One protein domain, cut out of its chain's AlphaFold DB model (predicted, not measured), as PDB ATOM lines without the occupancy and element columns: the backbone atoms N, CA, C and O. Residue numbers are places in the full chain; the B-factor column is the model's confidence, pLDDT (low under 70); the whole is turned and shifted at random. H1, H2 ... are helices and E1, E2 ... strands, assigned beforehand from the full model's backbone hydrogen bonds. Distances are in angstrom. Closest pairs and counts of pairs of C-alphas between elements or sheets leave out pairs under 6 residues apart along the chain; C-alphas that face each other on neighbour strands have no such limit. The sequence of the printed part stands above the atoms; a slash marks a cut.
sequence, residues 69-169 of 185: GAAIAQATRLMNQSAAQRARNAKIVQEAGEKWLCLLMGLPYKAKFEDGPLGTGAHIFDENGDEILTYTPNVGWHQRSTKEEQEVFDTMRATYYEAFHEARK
ATOM      1  N   GLY A  69      -2.207 -17.400 -46.146       88.38
ATOM      2  CA  GLY A  69      -3.431 -17.300 -46.954       88.38
ATOM      3  C   GLY A  69      -4.203 -16.006 -46.686       88.38
ATOM      4  O   GLY A  69      -4.576 -15.295 -47.620       88.38
ATOM      5  N   ALA A  70      -4.369 -15.648 -45.410       84.19
ATOM      6  CA  ALA A  70      -4.991 -14.382 -45.037       84.19
ATOM      7  C   ALA A  70      -4.145 -13.181 -45.494       84.19
ATOM      8  O   ALA A  70      -4.692 -12.209 -46.014       84.19
ATOM      9  N   ALA A  71      -2.815 -13.263 -45.369       85.50
ATOM     10  CA  ALA A  71      -1.905 -12.219 -45.839       85.50
ATOM     11  C   ALA A  71      -2.014 -11.986 -47.359       85.50
ATOM     12  O   ALA A  71      -2.166 -10.843 -47.790       85.50
ATOM     13  N   ILE A  72      -2.020 -13.061 -48.158       88.94
ATOM     14  CA  ILE A  72      -2.201 -13.018 -49.618       88.94
ATOM     15  C   ILE A  72      -3.525 -12.348 -49.979       88.94
ATOM     16  O   ILE A  72      -3.550 -11.446 -50.818       88.94
ATOM     17  N   ALA A  73      -4.628 -12.759 -49.346       86.06
ATOM     18  CA  ALA A  73      -5.948 -12.206 -49.637       86.06
ATOM     19  C   ALA A  73      -5.998 -10.691 -49.375       86.06
ATOM     20  O   ALA A  73      -6.521  -9.928 -50.191       86.06
ATOM     21  N   GLN A  74      -5.408 -10.235 -48.264       82.81
ATOM     22  CA  GLN A  74      -5.406  -8.814 -47.911       82.81
ATOM     23  C   GLN A  74      -4.458  -7.988 -48.777       82.81
ATOM     24  O   GLN A  74      -4.854  -6.917 -49.239       82.81
ATOM     25  N   ALA A  75      -3.262  -8.495 -49.079       83.06
ATOM     26  CA  ALA A  75      -2.342  -7.821 -49.989       83.06
ATOM     27  C   ALA A  75      -2.925  -7.718 -51.404       83.06
ATOM     28  O   ALA A  75      -2.894  -6.646 -52.001       83.06
ATOM     29  N   THR A  76      -3.556  -8.784 -51.906       85.62
ATOM     30  CA  THR A  76      -4.256  -8.770 -53.202       85.62
ATOM     31  C   THR A  76      -5.367  -7.719 -53.224       85.62
ATOM     32  O   THR A  76      -5.486  -6.956 -54.182       85.62
ATOM     33  N   ARG A  77      -6.149  -7.605 -52.140       83.31
ATOM     34  CA  ARG A  77      -7.163  -6.547 -51.999       83.31
ATOM     35  C   ARG A  77      -6.548  -5.148 -52.065       83.31
ATOM     36  O   ARG A  77      -7.141  -4.281 -52.697       83.31
ATOM     37  N   LEU A  78      -5.410  -4.915 -51.404       80.56
ATOM     38  CA  LEU A  78      -4.731  -3.613 -51.415       80.56
ATOM     39  C   LEU A  78      -4.158  -3.273 -52.798       80.56
ATOM     40  O   LEU A  78      -4.324  -2.142 -53.250       80.56
ATOM     41  N   MET A  79      -3.556  -4.244 -53.489       79.56
ATOM     42  CA  MET A  79      -3.027  -4.048 -54.845       79.56
ATOM     43  C   MET A  79      -4.129  -3.693 -55.851       79.56
ATOM     44  O   MET A  79      -3.927  -2.843 -56.713       79.56
ATOM     45  N   ASN A  80      -5.325  -4.264 -55.689       82.62
ATOM     46  CA  ASN A  80      -6.468  -4.026 -56.577       82.62
ATOM     47  C   ASN A  80      -7.277  -2.755 -56.240       82.62
ATOM     48  O   ASN A  80      -8.384  -2.565 -56.748       82.62
ATOM     49  N   GLN A  81      -6.766  -1.873 -55.376       82.38
ATOM     50  CA  GLN A  81      -7.425  -0.606 -55.060       82.38
ATOM     51  C   GLN A  81      -7.318   0.410 -56.205       82.38
ATOM     52  O   GLN A  81      -6.286   0.552 -56.867       82.38
ATOM     53  N   SER A  82      -8.375   1.208 -56.382       81.31
ATOM     54  CA  SER A  82      -8.365   2.340 -57.317       81.31
ATOM     55  C   SER A  82      -7.265   3.353 -56.970       81.31
ATOM     56  O   SER A  82      -6.843   3.471 -55.817       81.31
ATOM     57  N   ALA A  83      -6.840   4.153 -57.952       77.94
ATOM     58  CA  ALA A  83      -5.839   5.204 -57.743       77.94
ATOM     59  C   ALA A  83      -6.228   6.177 -56.611       77.94
ATOM     60  O   ALA A  83      -5.396   6.529 -55.777       77.94
ATOM     61  N   ALA A  84      -7.511   6.544 -56.514       79.19
ATOM     62  CA  ALA A  84      -8.015   7.417 -55.454       79.19
ATOM     63  C   ALA A  84      -7.954   6.768 -54.058       79.19
ATOM     64  O   ALA A  84      -7.733   7.466 -53.067       79.19
ATOM     65  N   GLN A  85      -8.155   5.450 -53.957       79.12
ATOM     66  CA  GLN A  85      -8.013   4.706 -52.699       79.12
ATOM     67  C   GLN A  85      -6.539   4.565 -52.305       79.12
ATOM     68  O   GLN A  85      -6.200   4.823 -51.150       79.12
ATOM     69  N   ARG A  86      -5.659   4.244 -53.264       74.25
ATOM     70  CA  ARG A  86      -4.210   4.164 -53.033       74.25
ATOM     71  C   ARG A  86      -3.632   5.499 -52.571       74.25
ATOM     72  O   ARG A  86      -2.920   5.517 -51.578       74.25
ATOM     73  N   ALA A  87      -4.009   6.615 -53.199       72.88
ATOM     74  CA  ALA A  87      -3.550   7.949 -52.799       72.88
ATOM     75  C   ALA A  87      -3.973   8.324 -51.365       72.88
ATOM     76  O   ALA A  87      -3.172   8.856 -50.596       72.88
ATOM     77  N   ARG A  88      -5.215   7.999 -50.970       73.06
ATOM     78  CA  ARG A  88      -5.688   8.211 -49.589       73.06
ATOM     79  C   ARG A  88      -4.926   7.343 -48.591       73.06
ATOM     80  O   ARG A  88      -4.510   7.841 -47.549       73.06
ATOM     81  N   ASN A  89      -4.723   6.068 -48.914       73.31
ATOM     82  CA  ASN A  89      -4.020   5.132 -48.040       73.31
ATOM     83  C   ASN A  89      -2.530   5.468 -47.922       73.31
ATOM     84  O   ASN A  89      -1.993   5.414 -46.822       73.31
ATOM     85  N   ALA A  90      -1.880   5.879 -49.013       70.31
ATOM     86  CA  ALA A  90      -0.478   6.291 -49.024       70.31
ATOM     87  C   ALA A  90      -0.232   7.488 -48.100       70.31
ATOM     88  O   ALA A  90       0.721   7.467 -47.326       70.31
ATOM     89  N   LYS A  91      -1.133   8.482 -48.104       69.31
ATOM     90  CA  LYS A  91      -1.056   9.623 -47.184       69.31
ATOM     91  C   LYS A  91      -1.144   9.181 -45.716       69.31
ATOM     92  O   LYS A  91      -0.314   9.573 -44.907       69.31
ATOM     93  N   ILE A  92      -2.091   8.294 -45.396       68.69
ATOM     94  CA  ILE A  92      -2.263   7.743 -44.040       68.69
ATOM     95  C   ILE A  92      -1.029   6.935 -43.604       68.69
ATOM     96  O   ILE A  92      -0.563   7.068 -42.475       68.69
ATOM     97  N   VAL A  93      -0.484   6.101 -44.495       70.19
ATOM     98  CA  VAL A  93       0.719   5.300 -44.229       70.19
ATOM     99  C   VAL A  93       1.946   6.189 -44.024       70.19
ATOM    100  O   VAL A  93       2.714   5.944 -43.099       70.19
ATOM    101  N   GLN A  94       2.123   7.226 -44.846       68.25
ATOM    102  CA  GLN A  94       3.234   8.172 -44.724       68.25
ATOM    103  C   GLN A  94       3.184   8.932 -43.394       68.25
ATOM    104  O   GLN A  94       4.204   9.065 -42.723       68.25
ATOM    105  N   GLU A  95       2.002   9.407 -43.002       65.06
ATOM    106  CA  GLU A  95       1.821  10.205 -41.784       65.06
ATOM    107  C   GLU A  95       1.948   9.368 -40.504       65.06
ATOM    108  O   GLU A  95       2.325   9.894 -39.458       65.06
ATOM    109  N   ALA A  96       1.633   8.071 -40.564       62.34
ATOM    110  CA  ALA A  96       1.423   7.273 -39.360       62.34
ATOM    111  C   ALA A  96       2.212   5.947 -39.298       62.34
ATOM    112  O   ALA A  96       2.090   5.185 -38.329       62.34
ATOM    113  N   GLY A  97       3.072   5.703 -40.289       70.19
ATOM    114  CA  GLY A  97       4.129   4.695 -40.275       70.19
ATOM    115  C   GLY A  97       3.651   3.241 -40.314       70.19
ATOM    116  O   GLY A  97       2.520   2.916 -40.678       70.19
ATOM    117  N   GLU A  98       4.541   2.332 -39.911       66.19
ATOM    118  CA  GLU A  98       4.357   0.879 -40.036       66.19
ATOM    119  C   GLU A  98       3.099   0.342 -39.333       66.19
ATOM    120  O   GLU A  98       2.495  -0.625 -39.791       66.19
ATOM    121  N   LYS A  99       2.656   0.993 -38.248       65.81
ATOM    122  CA  LYS A  99       1.437   0.603 -37.518       65.81
ATOM    123  C   LYS A  99       0.188   0.700 -38.394       65.81
ATOM    124  O   LYS A  99      -0.708  -0.134 -38.270       65.81
ATOM    125  N   TRP A 100       0.123   1.685 -39.287       71.75
ATOM    126  CA  TRP A 100      -1.012   1.847 -40.193       71.75
ATOM    127  C   TRP A 100      -0.986   0.883 -41.374       71.75
ATOM    128  O   TRP A 100      -2.054   0.464 -41.819       71.75
ATOM    129  N   LEU A 101       0.199   0.454 -41.820       70.31
ATOM    130  CA  LEU A 101       0.321  -0.631 -42.798       70.31
ATOM    131  C   LEU A 101      -0.272  -1.936 -42.255       70.31
ATOM    132  O   LEU A 101      -1.081  -2.559 -42.941       70.31
ATOM    133  N   CYS A 102       0.030  -2.293 -41.002       69.62
ATOM    134  CA  CYS A 102      -0.577  -3.464 -40.359       69.62
ATOM    135  C   CYS A 102      -2.106  -3.341 -40.242       69.62
ATOM    136  O   CYS A 102      -2.833  -4.296 -40.505       69.62
ATOM    137  N   LEU A 103      -2.628  -2.154 -39.898       65.25
ATOM    138  CA  LEU A 103      -4.079  -1.924 -39.819       65.25
ATOM    139  C   LEU A 103      -4.778  -2.081 -41.177       65.25
ATOM    140  O   LEU A 103      -5.849  -2.685 -41.241       65.25
ATOM    141  N   LEU A 104      -4.183  -1.577 -42.263       69.81
ATOM    142  CA  LEU A 104      -4.724  -1.731 -43.622       69.81
ATOM    143  C   LEU A 104      -4.713  -3.194 -44.090       69.81
ATOM    144  O   LEU A 104      -5.633  -3.638 -44.787       69.81
ATOM    145  N   MET A 105      -3.691  -3.935 -43.665       67.31
ATOM    146  CA  MET A 105      -3.555  -5.376 -43.849       67.31
ATOM    147  C   MET A 105      -4.424  -6.200 -42.900       67.31
ATOM    148  O   MET A 105      -4.388  -7.420 -43.012       67.31
ATOM    149  N   GLY A 106      -5.151  -5.586 -41.953       65.62
ATOM    150  CA  GLY A 106      -6.073  -6.257 -41.025       65.62
ATOM    151  C   GLY A 106      -5.470  -7.409 -40.210       65.62
ATOM    152  O   GLY A 106      -6.216  -8.201 -39.643       65.62
ATOM    153  N   LEU A 107      -4.143  -7.528 -40.192       68.25
ATOM    154  CA  LEU A 107      -3.335  -8.633 -39.678       68.25
ATOM    155  C   LEU A 107      -2.058  -8.031 -39.082       68.25
ATOM    156  O   LEU A 107      -1.685  -6.918 -39.457       68.25
ATOM    157  N   PRO A 108      -1.344  -8.738 -38.191       74.75
ATOM    158  CA  PRO A 108      -0.071  -8.268 -37.640       74.75
ATOM    159  C   PRO A 108       1.083  -8.340 -38.665       74.75
ATOM    160  O   PRO A 108       2.216  -8.639 -38.310       74.75
ATOM    161  N   TYR A 109       0.801  -8.096 -39.947       82.06
ATOM    162  CA  TYR A 109       1.749  -8.199 -41.052       82.06
ATOM    163  C   TYR A 109       2.004  -6.834 -41.675       82.06
ATOM    164  O   TYR A 109       1.081  -6.038 -41.860       82.06
ATOM    165  N   LYS A 110       3.259  -6.586 -42.050       84.06
ATOM    166  CA  LYS A 110       3.659  -5.387 -42.793       84.06
ATOM    167  C   LYS A 110       3.735  -5.724 -44.274       84.06
ATOM    168  O   LYS A 110       4.230  -6.784 -44.629       84.06
ATOM    169  N   ALA A 111       3.293  -4.814 -45.134       83.81
ATOM    170  CA  ALA A 111       3.446  -4.944 -46.578       83.81
ATOM    171  C   ALA A 111       4.248  -3.763 -47.134       83.81
ATOM    172  O   ALA A 111       4.017  -2.618 -46.742       83.81
ATOM    173  N   LYS A 112       5.168  -4.046 -48.053       84.19
ATOM    174  CA  LYS A 112       5.829  -3.056 -48.909       84.19
ATOM    175  C   LYS A 112       5.410  -3.323 -50.346       84.19
ATOM    176  O   LYS A 112       5.424  -4.472 -50.775       84.19
ATOM    177  N   PHE A 113       5.027  -2.272 -51.057       82.69
ATOM    178  CA  PHE A 113       4.649  -2.340 -52.464       82.69
ATOM    179  C   PHE A 113       5.685  -1.593 -53.289       82.69
ATOM    180  O   PHE A 113       6.084  -0.490 -52.913       82.69
ATOM    181  N   GLU A 114       6.106  -2.195 -54.394       82.44
ATOM    182  CA  GLU A 114       7.119  -1.635 -55.284       82.44
ATOM    183  C   GLU A 114       6.548  -1.547 -56.694       82.44
ATOM    184  O   GLU A 114       6.236  -2.562 -57.317       82.44
ATOM    185  N   ASP A 115       6.371  -0.325 -57.190       81.06
ATOM    186  CA  ASP A 115       5.880  -0.096 -58.543       81.06
ATOM    187  C   ASP A 115       7.018  -0.285 -59.551       81.06
ATOM    188  O   ASP A 115       8.059   0.368 -59.470       81.06
ATOM    189  N   GLY A 116       6.808  -1.172 -60.523       81.06
ATOM    190  CA  GLY A 116       7.738  -1.426 -61.616       81.06
ATOM    191  C   GLY A 116       7.062  -1.350 -62.989       81.06
ATOM    192  O   GLY A 116       5.834  -1.333 -63.093       81.06
ATOM    193  N   PRO A 117       7.851  -1.357 -64.079       81.19
ATOM    194  CA  PRO A 117       7.334  -1.269 -65.449       81.19
ATOM    195  C   PRO A 117       6.434  -2.452 -65.847       81.19
ATOM    196  O   PRO A 117       5.660  -2.341 -66.790       81.19
ATOM    197  N   LEU A 118       6.522  -3.576 -65.130       84.00
ATOM    198  CA  LEU A 118       5.743  -4.794 -65.379       84.00
ATOM    199  C   LEU A 118       4.558  -4.969 -64.414       84.00
ATOM    200  O   LEU A 118       3.871  -5.989 -64.478       84.00
ATOM    201  N   GLY A 119       4.326  -3.999 -63.526       83.25
ATOM    202  CA  GLY A 119       3.306  -4.038 -62.479       83.25
ATOM    203  C   GLY A 119       3.883  -3.809 -61.080       83.25
ATOM    204  O   GLY A 119       5.084  -3.603 -60.909       83.25
ATOM    205  N   THR A 120       3.009  -3.850 -60.075       81.75
ATOM    206  CA  THR A 120       3.360  -3.637 -58.665       81.75
ATOM    207  C   THR A 120       3.744  -4.959 -57.995       81.75
ATOM    208  O   THR A 120       2.932  -5.883 -57.939       81.75
ATOM    209  N   GLY A 121       4.972  -5.057 -57.485       88.88
ATOM    210  CA  GLY A 121       5.418  -6.141 -56.607       88.88
ATOM    211  C   GLY A 121       4.987  -5.920 -55.157       88.88
ATOM    212  O   GLY A 121       4.662  -4.798 -54.759       88.88
ATOM    213  N   ALA A 122       4.981  -6.985 -54.354       89.88
ATOM    214  CA  ALA A 122       4.670  -6.887 -52.927       89.88
ATOM    215  C   ALA A 122       5.586  -7.764 -52.071       89.88
ATOM    216  O   ALA A 122       5.803  -8.928 -52.382       89.88
ATOM    217  N   HIS A 123       6.042  -7.232 -50.943       90.81
ATOM    218  CA  HIS A 123       6.794  -7.956 -49.922       90.81
ATOM    219  C   HIS A 123       6.013  -7.910 -48.616       90.81
ATOM    220  O   HIS A 123       5.647  -6.824 -48.160       90.81
ATOM    221  N   ILE A 124       5.741  -9.067 -48.014       90.06
ATOM    222  CA  ILE A 124       4.987  -9.166 -46.762       90.06
ATOM    223  C   ILE A 124       5.886  -9.724 -45.673       90.06
ATOM    224  O   ILE A 124       6.493 -10.780 -45.840       90.06
ATOM    225  N   PHE A 125       5.902  -9.033 -44.542       88.44
ATOM    226  CA  PHE A 125       6.689  -9.362 -43.368       88.44
ATOM    227  C   PHE A 125       5.774  -9.706 -42.200       88.44
ATOM    228  O   PHE A 125       4.709  -9.097 -42.039       88.44
ATOM    229  N   ASP A 126       6.192 -10.666 -41.383       86.19
ATOM    230  CA  ASP A 126       5.511 -10.984 -40.136       86.19
ATOM    231  C   ASP A 126       5.818  -9.971 -39.013       86.19
ATOM    232  O   ASP A 126       6.488  -8.954 -39.210       86.19
ATOM    233  N   GLU A 127       5.291 -10.236 -37.818       79.38
ATOM    234  CA  GLU A 127       5.502  -9.401 -36.631       79.38
ATOM    235  C   GLU A 127       6.961  -9.387 -36.139       79.38
ATOM    236  O   GLU A 127       7.389  -8.410 -35.522       79.38
ATOM    237  N   ASN A 128       7.725 -10.441 -36.447       82.69
ATOM    238  CA  ASN A 128       9.139 -10.587 -36.106       82.69
ATOM    239  C   ASN A 128      10.053  -9.908 -37.146       82.69
ATOM    240  O   ASN A 128      11.264  -9.803 -36.938       82.69
ATOM    241  N   GLY A 129       9.476  -9.424 -38.251       85.50
ATOM    242  CA  GLY A 129      10.190  -8.799 -39.359       85.50
ATOM    243  C   GLY A 129      10.756  -9.793 -40.373       85.50
ATOM    244  O   GLY A 129      11.528  -9.377 -41.237       85.50
ATOM    245  N   ASP A 130      10.387 -11.073 -40.298       89.81
ATOM    246  CA  ASP A 130      10.759 -12.055 -41.311       89.81
ATOM    247  C   ASP A 130       9.879 -11.853 -42.551       89.81
ATOM    248  O   ASP A 130       8.661 -11.704 -42.446       89.81
ATOM    249  N   GLU A 131      10.477 -11.831 -43.744       93.00
ATOM    250  CA  GLU A 131       9.710 -11.828 -44.991       93.00
ATOM    251  C   GLU A 131       9.075 -13.205 -45.184       93.00
ATOM    252  O   GLU A 131       9.778 -14.211 -45.223       93.00
ATOM    253  N   ILE A 132       7.750 -13.253 -45.308       93.62
ATOM    254  CA  ILE A 132       6.979 -14.504 -45.382       93.62
ATOM    255  C   ILE A 132       6.388 -14.755 -46.766       93.62
ATOM    256  O   ILE A 132       6.085 -15.906 -47.103       93.62
ATOM    257  N   LEU A 133       6.212 -13.692 -47.555       94.94
ATOM    258  CA  LEU A 133       5.652 -13.734 -48.900       94.94
ATOM    259  C   LEU A 133       6.258 -12.648 -49.787       94.94
ATOM    260  O   LEU A 133       6.365 -11.494 -49.372       94.94
ATOM    261  N   THR A 134       6.510 -13.010 -51.040       95.19
ATOM    262  CA  THR A 134       6.874 -12.085 -52.113       95.19
ATOM    263  C   THR A 134       5.908 -12.281 -53.279       95.19
ATOM    264  O   THR A 134       5.668 -13.411 -53.694       95.19
ATOM    265  N   TYR A 135       5.351 -11.206 -53.823       94.00
ATOM    266  CA  TYR A 135       4.609 -11.204 -55.078       94.00
ATOM    267  C   TYR A 135       5.459 -10.559 -56.164       94.00
ATOM    268  O   TYR A 135       5.849  -9.396 -56.044       94.00
ATOM    269  N   THR A 136       5.693 -11.305 -57.237       93.31
ATOM    270  CA  THR A 136       6.374 -10.804 -58.429       93.31
ATOM    271  C   THR A 136       5.357 -10.668 -59.566       93.31
ATOM    272  O   THR A 136       4.685 -11.655 -59.895       93.31
ATOM    273  N   PRO A 137       5.224  -9.475 -60.185       90.81
ATOM    274  CA  PRO A 137       4.312  -9.270 -61.307       90.81
ATOM    275  C   PRO A 137       4.545 -10.298 -62.416       90.81
ATOM    276  O   PRO A 137       5.686 -10.586 -62.770       90.81
ATOM    277  N   ASN A 138       3.461 -10.852 -62.962       89.31
ATOM    278  CA  ASN A 138       3.464 -11.896 -63.999       89.31
ATOM    279  C   ASN A 138       4.066 -13.259 -63.596       89.31
ATOM    280  O   ASN A 138       4.068 -14.173 -64.418       89.31
ATOM    281  N   VAL A 139       4.524 -13.432 -62.349       93.75
ATOM    282  CA  VAL A 139       5.034 -14.715 -61.826       93.75
ATOM    283  C   VAL A 139       4.121 -15.267 -60.731       93.75
ATOM    284  O   VAL A 139       3.755 -16.439 -60.767       93.75
ATOM    285  N   GLY A 140       3.694 -14.424 -59.786       93.44
ATOM    286  CA  GLY A 140       2.792 -14.810 -58.700       93.44
ATOM    287  C   GLY A 140       3.426 -14.747 -57.311       93.44
ATOM    288  O   GLY A 140       4.371 -13.997 -57.072       93.44
ATOM    289  N   TRP A 141       2.841 -15.497 -56.374       94.94
ATOM    290  CA  TRP A 141       3.241 -15.522 -54.966       94.94
ATOM    291  C   TRP A 141       4.329 -16.563 -54.696       94.94
ATOM    292  O   TRP A 141       4.176 -17.739 -55.024       94.94
ATOM    293  N   HIS A 142       5.372 -16.146 -53.989       95.31
ATOM    294  CA  HIS A 142       6.441 -16.984 -53.465       95.31
ATOM    295  C   HIS A 142       6.396 -16.973 -51.938       95.31
ATOM    296  O   HIS A 142       6.288 -15.911 -51.326       95.31
ATOM    297  N   GLN A 143       6.482 -18.150 -51.318       94.56
ATOM    298  CA  GLN A 143       6.537 -18.278 -49.862       94.56
ATOM    299  C   GLN A 143       7.984 -18.336 -49.375       94.56
ATOM    300  O   GLN A 143       8.857 -18.898 -50.039       94.56
ATOM    301  N   ARG A 144       8.216 -17.776 -48.192       92.56
ATOM    302  CA  ARG A 144       9.492 -17.817 -47.475       92.56
ATOM    303  C   ARG A 144       9.252 -18.364 -46.072       92.56
ATOM    304  O   ARG A 144       8.239 -18.023 -45.456       92.56
ATOM    305  N   SER A 145      10.151 -19.220 -45.596       90.75
ATOM    306  CA  SER A 145      10.106 -19.750 -44.230       90.75
ATOM    307  C   SER A 145      10.501 -18.673 -43.220       90.75
ATOM    308  O   SER A 145      11.432 -17.909 -43.475       90.75
ATOM    309  N   THR A 146       9.819 -18.623 -42.077       92.44
ATOM    310  CA  THR A 146      10.205 -17.784 -40.935       92.44
ATOM    311  C   THR A 146      11.389 -18.394 -40.189       92.44
ATOM    312  O   THR A 146      11.693 -19.583 -40.332       92.44
ATOM    313  N   LYS A 147      12.036 -17.606 -39.325       92.44
ATOM    314  CA  LYS A 147      13.049 -18.133 -38.398       92.44
ATOM    315  C   LYS A 147      12.471 -19.186 -37.455       92.44
ATOM    316  O   LYS A 147      13.159 -20.147 -37.141       92.44
ATOM    317  N   GLU A 148      11.215 -19.027 -37.034       91.94
ATOM    318  CA  GLU A 148      10.520 -19.995 -36.172       91.94
ATOM    319  C   GLU A 148      10.328 -21.342 -36.895       91.94
ATOM    320  O   GLU A 148      10.628 -22.390 -36.329       91.94
ATOM    321  N   GLU A 149       9.891 -21.336 -38.161       93.75
ATOM    322  CA  GLU A 149       9.779 -22.559 -38.976       93.75
ATOM    323  C   GLU A 149      11.149 -23.202 -39.235       93.75
ATOM    324  O   GLU A 149      11.272 -24.429 -39.222       93.75
ATOM    325  N   GLN A 150      12.186 -22.384 -39.443       94.94
ATOM    326  CA  GLN A 150      13.552 -22.867 -39.638       94.94
ATOM    327  C   GLN A 150      14.124 -23.498 -38.358       94.94
ATOM    328  O   GLN A 150      14.739 -24.556 -38.437       94.94
ATOM    329  N   GLU A 151      13.863 -22.918 -37.181       95.38
ATOM    330  CA  GLU A 151      14.282 -23.472 -35.883       95.38
ATOM    331  C   GLU A 151      13.677 -24.867 -35.654       95.38
ATOM    332  O   GLU A 151      14.384 -25.778 -35.211       95.38
ATOM    333  N   VAL A 152      12.403 -25.072 -36.023       96.38
ATOM    334  CA  VAL A 152      11.764 -26.402 -36.014       96.38
ATOM    335  C   VAL A 152      12.529 -27.369 -36.916       96.38
ATOM    336  O   VAL A 152      12.918 -28.454 -36.475       96.38
ATOM    337  N   PHE A 153      12.750 -26.974 -38.173       96.25
ATOM    338  CA  PHE A 153      13.405 -27.819 -39.168       96.25
ATOM    339  C   PHE A 153      14.822 -28.208 -38.739       96.25
ATOM    340  O   PHE A 153      15.146 -29.394 -38.718       96.25
ATOM    341  N   ASP A 154      15.645 -27.235 -38.351       97.25
ATOM    342  CA  ASP A 154      17.047 -27.447 -37.990       97.25
ATOM    343  C   ASP A 154      17.180 -28.325 -36.746       97.25
ATOM    344  O   ASP A 154      17.965 -29.275 -36.738       97.25
ATOM    345  N   THR A 155      16.356 -28.071 -35.725       97.69
ATOM    346  CA  THR A 155      16.369 -28.853 -34.482       97.69
ATOM    347  C   THR A 155      15.999 -30.309 -34.748       97.69
ATOM    348  O   THR A 155      16.724 -31.225 -34.363       97.69
ATOM    349  N   MET A 156      14.890 -30.544 -35.457       98.31
ATOM    350  CA  MET A 156      14.448 -31.902 -35.782       98.31
ATOM    351  C   MET A 156      15.421 -32.613 -36.725       98.31
ATOM    352  O   MET A 156      15.568 -33.836 -36.654       98.31
ATOM    353  N   ARG A 157      16.062 -31.874 -37.638       98.12
ATOM    354  CA  ARG A 157      17.065 -32.399 -38.572       98.12
ATOM    355  C   ARG A 157      18.327 -32.839 -37.857       98.12
ATOM    356  O   ARG A 157      18.829 -33.911 -38.185       98.12
ATOM    357  N   ALA A 158      18.808 -32.060 -36.894       98.31
ATOM    358  CA  ALA A 158      19.968 -32.421 -36.089       98.31
ATOM    359  C   ALA A 158      19.726 -33.737 -35.333       98.31
ATOM    360  O   ALA A 158      20.482 -34.691 -35.513       98.31
ATOM    361  N   THR A 159      18.603 -33.845 -34.609       98.38
ATOM    362  CA  THR A 159      18.239 -35.069 -33.871       98.38
ATOM    363  C   THR A 159      18.109 -36.289 -34.785       98.38
ATOM    364  O   THR A 159      18.584 -37.374 -34.451       98.38
ATOM    365  N   TYR A 160      17.482 -36.126 -35.957       98.69
ATOM    366  CA  TYR A 160      17.374 -37.207 -36.937       98.69
ATOM    367  C   TYR A 160      18.751 -37.623 -37.463       98.69
ATOM    368  O   TYR A 160      19.061 -38.811 -37.536       98.69
ATOM    369  N   TYR A 161      19.568 -36.641 -37.857       98.38
ATOM    370  CA  TYR A 161      20.877 -36.871 -38.457       98.38
ATOM    371  C   TYR A 161      21.779 -37.675 -37.521       98.38
ATOM    372  O   TYR A 161      22.362 -38.663 -37.966       98.38
ATOM    373  N   GLU A 162      21.853 -37.292 -36.247       97.94
ATOM    374  CA  GLU A 162      22.651 -37.992 -35.236       97.94
ATOM    375  C   GLU A 162      22.231 -39.464 -35.121       97.94
ATOM    376  O   GLU A 162      23.037 -40.360 -35.380       97.94
ATOM    377  N   ALA A 163      20.944 -39.722 -34.871       98.06
ATOM    378  CA  ALA A 163      20.429 -41.079 -34.684       98.06
ATOM    379  C   ALA A 163      20.552 -41.962 -35.938       98.06
ATOM    380  O   ALA A 163      20.834 -43.158 -35.834       98.06
ATOM    381  N   PHE A 164      20.369 -41.386 -37.129       98.12
ATOM    382  CA  PHE A 164      20.515 -42.107 -38.394       98.12
ATOM    383  C   PHE A 164      21.959 -42.585 -38.603       98.12
ATOM    384  O   PHE A 164      22.199 -43.737 -38.973       98.12
ATOM    385  N   HIS A 165      22.934 -41.703 -38.360       96.38
ATOM    386  CA  HIS A 165      24.346 -42.026 -38.558       96.38
ATOM    387  C   HIS A 165      24.870 -42.982 -37.490       96.38
ATOM    388  O   HIS A 165      25.677 -43.851 -37.814       96.38
ATOM    389  N   GLU A 166      24.408 -42.859 -36.245       96.31
ATOM    390  CA  GLU A 166      24.686 -43.843 -35.196       96.31
ATOM    391  C   GLU A 166      24.196 -45.236 -35.603       96.31
ATOM    392  O   GLU A 166      24.987 -46.179 -35.609       96.31
ATOM    393  N   ALA A 167      22.944 -45.355 -36.061       95.38
ATOM    394  CA  ALA A 167      22.381 -46.631 -36.503       95.38
ATOM    395  C   ALA A 167      23.172 -47.258 -37.665       95.38
ATOM    396  O   ALA A 167      23.460 -48.456 -37.654       95.38
ATOM    397  N   ARG A 168      23.585 -46.447 -38.650       92.88
ATOM    398  CA  ARG A 168      24.408 -46.919 -39.776       92.88
ATOM    399  C   ARG A 168      25.799 -47.367 -39.331       92.88
ATOM    400  O   ARG A 168      26.257 -48.415 -39.782       92.88
ATOM    401  N   LYS A 169      26.460 -46.621 -38.440       92.25
ATOM    402  CA  LYS A 169      27.776 -47.005 -37.897       92.25
ATOM    403  C   LYS A 169      27.710 -48.350 -37.175       92.25
ATOM    404  O   LYS A 169      28.548 -49.204 -37.449       92.25
TER     405      LYS A 169
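Overview. This is residues 69 to 169 of the 185 residues of an uncharacterized protein of Lachnospiraceae bacterium C7 (UniProt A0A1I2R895). A compact body built on a four-stranded antiparallel sheet, with H1 slantwise over one face, has one long arm: the helix H4, whose residues 149 to 169 stick out freely and make the length. H2 and H3 make a corner near the E1 edge of the sheet, H3 grazing it and H2 farther out. The printed part has 101 residues, with four named helices and four named strands in the order H1 H2 H3 E1 E2 E3 E4 H4; the class is mixed, helices and strands. The sheet's order is E1 - E2 - E3 - E4. The whole is only just loose, close to extended, with a radius of gyration of the C-alphas of 18.7 A and spans of 67 by 29 by 19 A.

Arrangement. H1, residues 69 to 79, is on the sheet of E1, residues 110 to 116, E2, residues 119 to 125, E3, residues 131 to 136, and E4, residues 140 to 143. This gives two layers, a helix on one face of a sheet. Its height over the sheet is 9.4 A, and it lies over E2 and E3, at 39 degrees to E2 on the local plane; the C-alphas of Met 79 and Thr 120, the closest of H1 and E2, are 7.5 A apart. H2, residues 83 to 96, is not on the sheet and is close to H1 but not clearly touching it, the closest C-alphas, Leu 78 and Arg 86, being 8.0 A apart. H2, with residues 92 to 93 alone, and H3, residues 98 to 104, only just touch, and only at the corner, with 3 pairs of C-alphas within 8 A; the closest are those of Val 93 and Trp 100, 5.6 A. H3 only grazes the sheet, and its closest C-alphas to E1 are those of Cys 102 and Lys 110, 5.3 A. The strands form a meander, each the antiparallel neighbour of the one before, in three hairpins. N 112 and O 123 of E1 and E2 are 2.8 A apart, N 135 and O 122 of E3 and E2 2.7 A, and N 142 and O 134 of E4 and E3 2.8 A, each within hydrogen-bond range. H4, residues 147 to 169, touches no helix and is not on the sheet. In H1, H2, H3 and H4 every O i to N i+4 pair is within hydrogen-bond range.

Along the chain. H1 begins at C-alpha 69, (-3.431, -17.300, -46.954), and is 15.4 A long from first to last C-alpha. H2 measures 19.9 A and H3 10.1 A. E1 begins at C-alpha 110, (3.659, -5.387, -42.793), and measures 19.7 A, E2 20.1 A, E3 13.9 A and E4 10.2 A. H4, 32.4 A, ends at C-alpha 169, (27.776, -47.005, -37.897).

Size, cuts and confidence. The two C-alphas farthest apart are those of Ala 84 and Lys 169, 67.5 A. Without residues 149 to 169 the body spans 37 by 29 by 18 A. The links between the named elements are tight, and the printed part has no cut. The mean pLDDT of the printed part is 84.9; it is under 70 in 13 residues: 91 to 92, 94 to 96, 98 to 99 and 102 to 107.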